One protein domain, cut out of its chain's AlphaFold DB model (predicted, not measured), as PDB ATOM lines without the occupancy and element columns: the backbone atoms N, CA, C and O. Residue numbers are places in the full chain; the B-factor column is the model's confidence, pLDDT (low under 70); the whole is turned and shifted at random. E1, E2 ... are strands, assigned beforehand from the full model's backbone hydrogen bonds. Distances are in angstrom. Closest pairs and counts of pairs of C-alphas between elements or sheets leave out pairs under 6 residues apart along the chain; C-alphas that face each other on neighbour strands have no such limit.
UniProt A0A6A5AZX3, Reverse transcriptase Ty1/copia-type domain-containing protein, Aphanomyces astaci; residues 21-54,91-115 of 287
ATOM      1  N   VAL A  21     -24.568 -31.089 -22.849       84.88
ATOM      2  CA  VAL A  21     -23.757 -30.524 -23.935       84.88
ATOM      3  C   VAL A  21     -24.578 -30.447 -25.222       84.88
ATOM      4  O   VAL A  21     -24.615 -29.398 -25.861       84.88
ATOM      5  N   ARG A  22     -25.305 -31.518 -25.578       85.69
ATOM      6  CA  ARG A  22     -26.143 -31.569 -26.788       85.69
ATOM      7  C   ARG A  22     -27.224 -30.490 -26.805       85.69
ATOM      8  O   ARG A  22     -27.515 -29.949 -27.867       85.69
ATOM      9  N   VAL A  23     -27.839 -30.195 -25.661       83.06
ATOM     10  CA  VAL A  23     -28.884 -29.161 -25.557       83.06
ATOM     11  C   VAL A  23     -28.322 -27.765 -25.272       83.06
ATOM     12  O   VAL A  23     -29.109 -26.859 -24.996       83.06
ATOM     13  N   GLU A  24     -26.999 -27.583 -25.331       85.31
ATOM     14  CA  GLU A  24     -26.303 -26.311 -25.081       85.31
ATOM     15  C   GLU A  24     -26.698 -25.683 -23.731       85.31
ATOM     16  O   GLU A  24     -26.970 -24.486 -23.621       85.31
ATOM     17  N   CYS A  25     -26.794 -26.514 -22.687       85.19
ATOM     18  CA  CYS A  25     -27.287 -26.095 -21.374       85.19
ATOM     19  C   CYS A  25     -26.321 -25.171 -20.617       85.19
ATOM     20  O   CYS A  25     -26.737 -24.451 -19.700       85.19
ATOM     21  N   PHE A  26     -25.032 -25.227 -20.946       86.19
ATOM     22  CA  PHE A  26     -23.997 -24.479 -20.255       86.19
ATOM     23  C   PHE A  26     -22.831 -24.117 -21.170       86.19
ATOM     24  O   PHE A  26     -22.589 -24.771 -22.181       86.19
ATOM     25  N   GLU A  27     -22.082 -23.095 -20.765       86.94
ATOM     26  CA  GLU A  27     -20.830 -22.686 -21.396       86.94
ATOM     27  C   GLU A  27     -19.729 -22.475 -20.342       86.94
ATOM     28  O   GLU A  27     -20.032 -22.079 -19.212       86.94
ATOM     29  N   PRO A  28     -18.449 -22.727 -20.666       86.06
ATOM     30  CA  PRO A  28     -17.347 -22.413 -19.764       86.06
ATOM     31  C   PRO A  28     -17.249 -20.903 -19.511       86.06
ATOM     32  O   PRO A  28     -17.259 -20.100 -20.447       86.06
ATOM     33  N   ALA A  29     -17.149 -20.493 -18.247       83.00
ATOM     34  CA  ALA A  29     -17.096 -19.087 -17.870       83.00
ATOM     35  C   ALA A  29     -16.258 -18.838 -16.609       83.00
ATOM     36  O   ALA A  29     -16.245 -19.616 -15.657       83.00
ATOM     37  N   MET A  30     -15.588 -17.685 -16.556       74.69
ATOM     38  CA  MET A  30     -14.937 -17.240 -15.321       74.69
ATOM     39  C   MET A  30     -15.965 -16.625 -14.374       74.69
ATOM     40  O   MET A  30     -16.736 -15.744 -14.766       74.69
ATOM     41  N   THR A  31     -15.954 -17.056 -13.113       66.06
ATOM     42  CA  THR A  31     -16.880 -16.569 -12.091       66.06
ATOM     43  C   THR A  31     -16.730 -15.052 -11.918       66.06
ATOM     44  O   THR A  31     -15.641 -14.563 -11.599       66.06
ATOM     45  N   PRO A  32     -17.798 -14.254 -12.077       62.41
ATOM     46  CA  PRO A  32     -17.711 -12.821 -11.862       62.41
ATOM     47  C   PRO A  32     -17.506 -12.520 -10.373       62.41
ATOM     48  O   PRO A  32     -18.268 -12.972  -9.516       62.41
ATOM     49  N   ASN A  33     -16.530 -11.659 -10.069       55.53
ATOM     50  CA  ASN A  33     -16.105 -11.274  -8.712       55.53
ATOM     51  C   ASN A  33     -17.210 -10.709  -7.780       55.53
ATOM     52  O   ASN A  33     -16.926 -10.397  -6.626       55.53
ATOM     53  N   ARG A  34     -18.452 -10.493  -8.245       50.75
ATOM     54  CA  ARG A  34     -19.445  -9.646  -7.549       50.75
ATOM     55  C   ARG A  34     -20.856 -10.215  -7.370       50.75
ATOM     56  O   ARG A  34     -21.681  -9.536  -6.764       50.75
ATOM     57  N   VAL A  35     -21.173 -11.424  -7.837       50.12
ATOM     58  CA  VAL A  35     -22.596 -11.837  -7.936       50.12
ATOM     59  C   VAL A  35     -23.141 -12.534  -6.675       50.12
ATOM     60  O   VAL A  35     -24.355 -12.612  -6.476       50.12
ATOM     61  N   PHE A  36     -22.285 -12.959  -5.742       57.59
ATOM     62  CA  PHE A  36     -22.708 -13.820  -4.634       57.59
ATOM     63  C   PHE A  36     -22.449 -13.215  -3.254       57.59
ATOM     64  O   PHE A  36     -21.344 -12.776  -2.937       57.59
ATOM     65  N   LYS A  37     -23.452 -13.274  -2.367       54.66
ATOM     66  CA  LYS A  37     -23.199 -13.098  -0.931       54.66
ATOM     67  C   LYS A  37     -22.524 -14.380  -0.433       54.66
ATOM     68  O   LYS A  37     -23.155 -15.439  -0.433       54.66
ATOM     69  N   ARG A  38     -21.250 -14.291  -0.046       59.81
ATOM     70  CA  ARG A  38     -20.488 -15.384   0.578       59.81
ATOM     71  C   ARG A  38     -20.997 -15.592   2.005       59.81
ATOM     72  O   ARG A  38     -21.037 -14.644   2.787       59.81
ATOM     73  N   LYS A  39     -21.415 -16.813   2.337       55.03
ATOM     74  CA  LYS A  39     -21.704 -17.250   3.706       55.03
ATOM     75  C   LYS A  39     -20.680 -18.314   4.080       55.03
ATOM     76  O   LYS A  39     -20.647 -19.374   3.464       55.03
ATOM     77  N   GLU A  40     -19.846 -18.009   5.059       61.50
ATOM     78  CA  GLU A  40     -18.906 -18.965   5.634       61.50
ATOM     79  C   GLU A  40     -19.672 -19.999   6.465       61.50
ATOM     80  O   GLU A  40     -20.556 -19.641   7.250       61.50
ATOM     81  N   ILE A  41     -19.404 -21.279   6.205       64.69
ATOM     82  CA  ILE A  41     -19.952 -22.413   6.961       64.69
ATOM     83  C   ILE A  41     -18.870 -22.945   7.905       64.69
ATOM     84  O   ILE A  41     -19.163 -23.257   9.057       64.69
ATOM     85  N   SER A  42     -17.620 -22.982   7.438       69.31
ATOM     86  CA  SER A  42     -16.428 -23.325   8.214       69.31
ATOM     87  C   SER A  42     -15.191 -22.636   7.618       69.31
ATOM     88  O   SER A  42     -15.278 -22.035   6.547       69.31
ATOM     89  N   ALA A  43     -14.030 -22.766   8.272       62.38
ATOM     90  CA  ALA A  43     -12.768 -22.161   7.826       62.38
ATOM     91  C   ALA A  43     -12.338 -22.574   6.400       62.38
ATOM     92  O   ALA A  43     -11.563 -21.870   5.756       62.38
ATOM     93  N   THR A  44     -12.839 -23.706   5.900       51.25
ATOM     94  CA  THR A  44     -12.525 -24.243   4.567       51.25
ATOM     95  C   THR A  44     -13.729 -24.270   3.628       51.25
ATOM     96  O   THR A  44     -13.565 -24.563   2.446       51.25
ATOM     97  N   GLU A  45     -14.937 -23.966   4.112       43.06
ATOM     98  CA  GLU A  45     -16.175 -24.199   3.371       43.06
ATOM     99  C   GLU A  45     -17.036 -22.934   3.277       43.06
ATOM    100  O   GLU A  45     -17.482 -22.348   4.272       43.06
ATOM    101  N   PHE A  46     -17.302 -22.516   2.039       49.22
ATOM    102  CA  PHE A  46     -18.048 -21.303   1.727       49.22
ATOM    103  C   PHE A  46     -19.257 -21.632   0.860       49.22
ATOM    104  O   PHE A  46     -19.150 -22.344  -0.134       49.22
ATOM    105  N   LYS A  47     -20.407 -21.044   1.194       49.00
ATOM    106  CA  LYS A  47     -21.618 -21.110   0.380       49.00
ATOM    107  C   LYS A  47     -21.875 -19.773  -0.292       49.00
ATOM    108  O   LYS A  47     -21.975 -18.737   0.365       49.00
ATOM    109  N   PHE A  48     -22.027 -19.805  -1.604       55.41
ATOM    110  CA  PHE A  48     -22.357 -18.642  -2.413       55.41
ATOM    111  C   PHE A  48     -23.877 -18.583  -2.602       55.41
ATOM    112  O   PHE A  48     -24.502 -19.565  -3.000       55.41
ATOM    113  N   LYS A  49     -24.509 -17.457  -2.241       49.91
ATOM    114  CA  LYS A  49     -25.958 -17.259  -2.410       49.91
ATOM    115  C   LYS A  49     -26.215 -16.290  -3.563       49.91
ATOM    116  O   LYS A  49     -25.858 -15.115  -3.453       49.91
ATOM    117  N   ALA A  50     -26.835 -16.784  -4.636       53.25
ATOM    118  CA  ALA A  50     -27.326 -15.952  -5.734       53.25
ATOM    119  C   ALA A  50     -28.445 -15.020  -5.227       53.25
ATOM    120  O   ALA A  50     -29.282 -15.438  -4.421       53.25
ATOM    121  N   ARG A  51     -28.458 -13.761  -5.684       52.53
ATOM    122  CA  ARG A  51     -29.517 -12.768  -5.408       52.53
ATOM    123  C   ARG A  51     -30.646 -12.826  -6.448       52.53
ATOM    124  O   ARG A  51     -31.086 -11.790  -6.927       52.53
ATOM    125  N   LEU A  52     -31.076 -14.018  -6.833       58.19
ATOM    126  CA  LEU A  52     -32.182 -14.163  -7.779       58.19
ATOM    127  C   LEU A  52     -33.454 -14.521  -7.019       58.19
ATOM    128  O   LEU A  52     -33.393 -15.220  -6.005       58.19
ATOM    129  N   GLU A  53     -34.580 -13.993  -7.484       58.72
ATOM    130  CA  GLU A  53     -35.902 -14.394  -7.020       58.72
ATOM    131  C   GLU A  53     -36.101 -15.880  -7.345       58.72
ATOM    132  O   GLU A  53     -35.758 -16.346  -8.430       58.72
ATOM    133  N   THR A  54     -36.549 -16.656  -6.360       65.75
ATOM    134  CA  THR A  54     -36.703 -18.119  -6.475       65.75
ATOM    135  C   THR A  54     -38.110 -18.575  -6.123       65.75
ATOM    136  O   THR A  54     -38.354 -19.770  -5.992       65.75
ATOM    137  N   LYS A  91     -34.251 -19.430 -20.316       78.06
ATOM    138  CA  LYS A  91     -32.893 -18.892 -20.246       78.06
ATOM    139  C   LYS A  91     -32.575 -18.358 -18.855       78.06
ATOM    140  O   LYS A  91     -33.255 -17.467 -18.349       78.06
ATOM    141  N   ILE A  92     -31.497 -18.855 -18.266       76.50
ATOM    142  CA  ILE A  92     -30.958 -18.368 -16.993       76.50
ATOM    143  C   ILE A  92     -29.484 -18.014 -17.143       76.50
ATOM    144  O   ILE A  92     -28.856 -18.322 -18.146       76.50
ATOM    145  N   GLN A  93     -28.939 -17.339 -16.136       78.88
ATOM    146  CA  GLN A  93     -27.506 -17.095 -16.015       78.88
ATOM    147  C   GLN A  93     -27.086 -17.449 -14.594       78.88
ATOM    148  O   GLN A  93     -27.176 -16.632 -13.673       78.88
ATOM    149  N   ILE A  94     -26.691 -18.707 -14.396       78.06
ATOM    150  CA  ILE A  94     -26.241 -19.208 -13.095       78.06
ATOM    151  C   ILE A  94     -24.862 -19.831 -13.246       78.06
ATOM    152  O   ILE A  94     -24.692 -20.790 -13.984       78.06
ATOM    153  N   TYR A  95     -23.895 -19.313 -12.493       79.56
ATOM    154  CA  TYR A  95     -22.572 -19.919 -12.397       79.56
ATOM    155  C   TYR A  95     -22.612 -21.107 -11.434       79.56
ATOM    156  O   TYR A  95     -23.065 -20.967 -10.291       79.56
ATOM    157  N   VAL A  96     -22.125 -22.253 -11.890       80.62
ATOM    158  CA  VAL A  96     -21.962 -23.482 -11.116       80.62
ATOM    159  C   VAL A  96     -20.538 -23.990 -11.285       80.62
ATOM    160  O   VAL A  96     -19.927 -23.812 -12.333       80.62
ATOM    161  N   LYS A  97     -19.995 -24.626 -10.250       82.81
ATOM    162  CA  LYS A  97     -18.720 -25.328 -10.393       82.81
ATOM    163  C   LYS A  97     -18.893 -26.525 -11.317       82.81
ATOM    164  O   LYS A  97     -19.983 -27.099 -11.375       82.81
ATOM    165  N   GLN A  98     -17.807 -26.921 -11.967       83.31
ATOM    166  CA  GLN A  98     -17.759 -28.211 -12.642       83.31
ATOM    167  C   GLN A  98     -18.054 -29.334 -11.627       83.31
ATOM    168  O   GLN A  98     -17.595 -29.248 -10.482       83.31
ATOM    169  N   PRO A  99     -18.867 -30.339 -11.994       82.25
ATOM    170  CA  PRO A  99     -19.175 -31.444 -11.101       82.25
ATOM    171  C   PRO A  99     -17.947 -32.328 -10.870       82.25
ATOM    172  O   PRO A  99     -17.163 -32.579 -11.784       82.25
ATOM    173  N   ASP A 100     -17.805 -32.825  -9.640       77.25
ATOM    174  CA  ASP A 100     -16.675 -33.664  -9.243       77.25
ATOM    175  C   ASP A 100     -16.571 -34.911 -10.144       77.25
ATOM    176  O   ASP A 100     -17.539 -35.656 -10.309       77.25
ATOM    177  N   GLY A 101     -15.389 -35.151 -10.722       79.69
ATOM    178  CA  GLY A 101     -15.137 -36.289 -11.616       79.69
ATOM    179  C   GLY A 101     -15.514 -36.062 -13.085       79.69
ATOM    180  O   GLY A 101     -15.318 -36.965 -13.899       79.69
ATOM    181  N   PHE A 102     -16.019 -34.873 -13.421       78.06
ATOM    182  CA  PHE A 102     -16.301 -34.414 -14.785       78.06
ATOM    183  C   PHE A 102     -15.574 -33.103 -15.107       78.06
ATOM    184  O   PHE A 102     -15.911 -32.444 -16.089       78.06
ATOM    185  N   ASP A 103     -14.604 -32.711 -14.279       77.88
ATOM    186  CA  ASP A 103     -13.803 -31.526 -14.526       77.88
ATOM    187  C   ASP A 103     -12.855 -31.730 -15.715       77.88
ATOM    188  O   ASP A 103     -12.234 -32.779 -15.884       77.88
ATOM    189  N   ASP A 104     -12.730 -30.699 -16.543       79.62
ATOM    190  CA  ASP A 104     -11.813 -30.673 -17.685       79.62
ATOM    191  C   ASP A 104     -10.387 -30.220 -17.302       79.62
ATOM    192  O   ASP A 104      -9.541 -29.977 -18.166       79.62
ATOM    193  N   GLY A 105     -10.110 -30.092 -15.999       76.56
ATOM    194  CA  GLY A 105      -8.851 -29.586 -15.453       76.56
ATOM    195  C   GLY A 105      -8.651 -28.076 -15.612       76.56
ATOM    196  O   GLY A 105      -7.590 -27.558 -15.243       76.56
ATOM    197  N   THR A 106      -9.631 -27.340 -16.145       77.75
ATOM    198  CA  THR A 106      -9.560 -25.881 -16.245       77.75
ATOM    199  C   THR A 106     -10.027 -25.214 -14.947       77.75
ATOM    200  O   THR A 106     -10.864 -25.746 -14.219       77.75
ATOM    201  N   PRO A 107      -9.530 -24.005 -14.629       71.12
ATOM    202  CA  PRO A 107     -10.021 -23.238 -13.486       71.12
ATOM    203  C   PRO A 107     -11.382 -22.568 -13.759       71.12
ATOM    204  O   PRO A 107     -11.774 -21.673 -13.010       71.12
ATOM    205  N   GLN A 108     -12.059 -22.913 -14.859       78.88
ATOM    206  CA  GLN A 108     -13.304 -22.275 -15.271       78.88
ATOM    207  C   GLN A 108     -14.496 -22.927 -14.568       78.88
ATOM    208  O   GLN A 108     -14.545 -24.141 -14.380       78.88
ATOM    209  N   ASP A 109     -15.464 -22.096 -14.195       84.50
ATOM    210  CA  ASP A 109     -16.782 -22.557 -13.779       84.50
ATOM    211  C   ASP A 109     -17.663 -22.739 -15.028       84.50
ATOM    212  O   ASP A 109     -17.299 -22.346 -16.138       84.50
ATOM    213  N   LEU A 110     -18.848 -23.312 -14.857       84.88
ATOM    214  CA  LEU A 110     -19.858 -23.407 -15.905       84.88
ATOM    215  C   LEU A 110     -20.905 -22.314 -15.697       84.88
ATOM    216  O   LEU A 110     -21.430 -22.139 -14.597       84.88
ATOM    217  N   LEU A 111     -21.244 -21.584 -16.751       84.88
ATOM    218  CA  LEU A 111     -22.413 -20.720 -16.793       84.88
ATOM    219  C   LEU A 111     -23.576 -21.508 -17.391       84.88
ATOM    220  O   LEU A 111     -23.589 -21.797 -18.582       84.88
ATOM    221  N   LEU A 112     -24.562 -21.843 -16.563       85.69
ATOM    222  CA  LEU A 112     -25.824 -22.409 -17.023       85.69
ATOM    223  C   LEU A 112     -26.604 -21.333 -17.773       85.69
ATOM    224  O   LEU A 112     -26.946 -20.300 -17.185       85.69
ATOM    225  N   SER A 113     -26.894 -21.612 -19.041       83.00
ATOM    226  CA  SER A 113     -27.713 -20.798 -19.939       83.00
ATOM    227  C   SER A 113     -29.190 -21.219 -19.907       83.00
ATOM    228  O   SER A 113     -30.054 -20.448 -20.320       83.00
ATOM    229  N   LYS A 114     -29.485 -22.418 -19.382       83.94
ATOM    230  CA  LYS A 114     -30.809 -23.064 -19.322       83.94
ATOM    231  C   LYS A 114     -31.133 -23.584 -17.920       83.94
ATOM    232  O   LYS A 114     -30.230 -23.990 -17.186       83.94
ATOM    233  N   ALA A 115     -32.405 -23.546 -17.513       82.56
ATOM    234  CA  ALA A 115     -32.790 -23.945 -16.159       82.56
ATOM    235  C   ALA A 115     -32.886 -25.471 -16.010       82.56
ATOM    236  O   ALA A 115     -33.833 -26.109 -16.460       82.56
TER     237      ALA A 115
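Overview. This is residues 21 to 54 and 91 to 115 of the 287 residues of the protein "Reverse transcriptase Ty1/copia-type domain-containing protein" of Aphanomyces astaci (UniProt A0A6A5AZX3). Two small antiparallel sheets make two loosely joined lobes: a ribbon of three strands, E1, E5 and E4, and a two-stranded hairpin, E2 and E3, set off from it and joined to E1 by a short link. The long loop between E4 and E5 sticks out at residues 100 to 105. The printed part has 59 residues with five named strands, E1 to E5 in order, and no named helix; the class is all strand, though under half of the residues, 29, are in named elements. It is only just loose, close to compact, with a radius of gyration of the C-alphas of 12.7 A and spans of 37 by 30 by 18 A.

Arrangement. Start at E1, residues 26 to 29, an edge strand antiparallel to the inner strand E5, residues 109 to 114, at 146 degrees; look for N 29 and O 109 within hydrogen-bond range at 2.8 A. On the other side of E5 find the edge strand E4, residues 91 to 96, antiparallel at 160 degrees, with N 96 and O 110 at 2.8 A; E4 and E5 form a hairpin. E2, residues 36 to 42, and E3, residues 45 to 50, form another, antiparallel at 155 degrees, with N 39 and O 47 at 2.8 A. E2 and E3 are apart from E1, E4 and E5, E3 and E4 only just, at 8.1 A.

Along the chain. Find C-alpha 26 at (-23.997, -24.479, -20.255); E1 runs 9.1 A from there. E2 spans 17.2 A from C-alpha 36 at (-22.708, -13.820, -4.634), and E3 16.6 A. E4 spans 15.0 A; E5 runs 15.1 A to C-alpha 114 at (-30.809, -23.064, -19.322).

Size, cuts and confidence. The farthest C-alphas, of Arg 22 and Ala 43, are 38.3 A apart. Residues 55 to 90 are not printed, and C-alphas 54 and 91 are 14.3 A apart across this cut. The link from E4 to E5, 12 residues, is long. Mean pLDDT of the printed part is 71.2; look for values under 70 at residues 31 to 54.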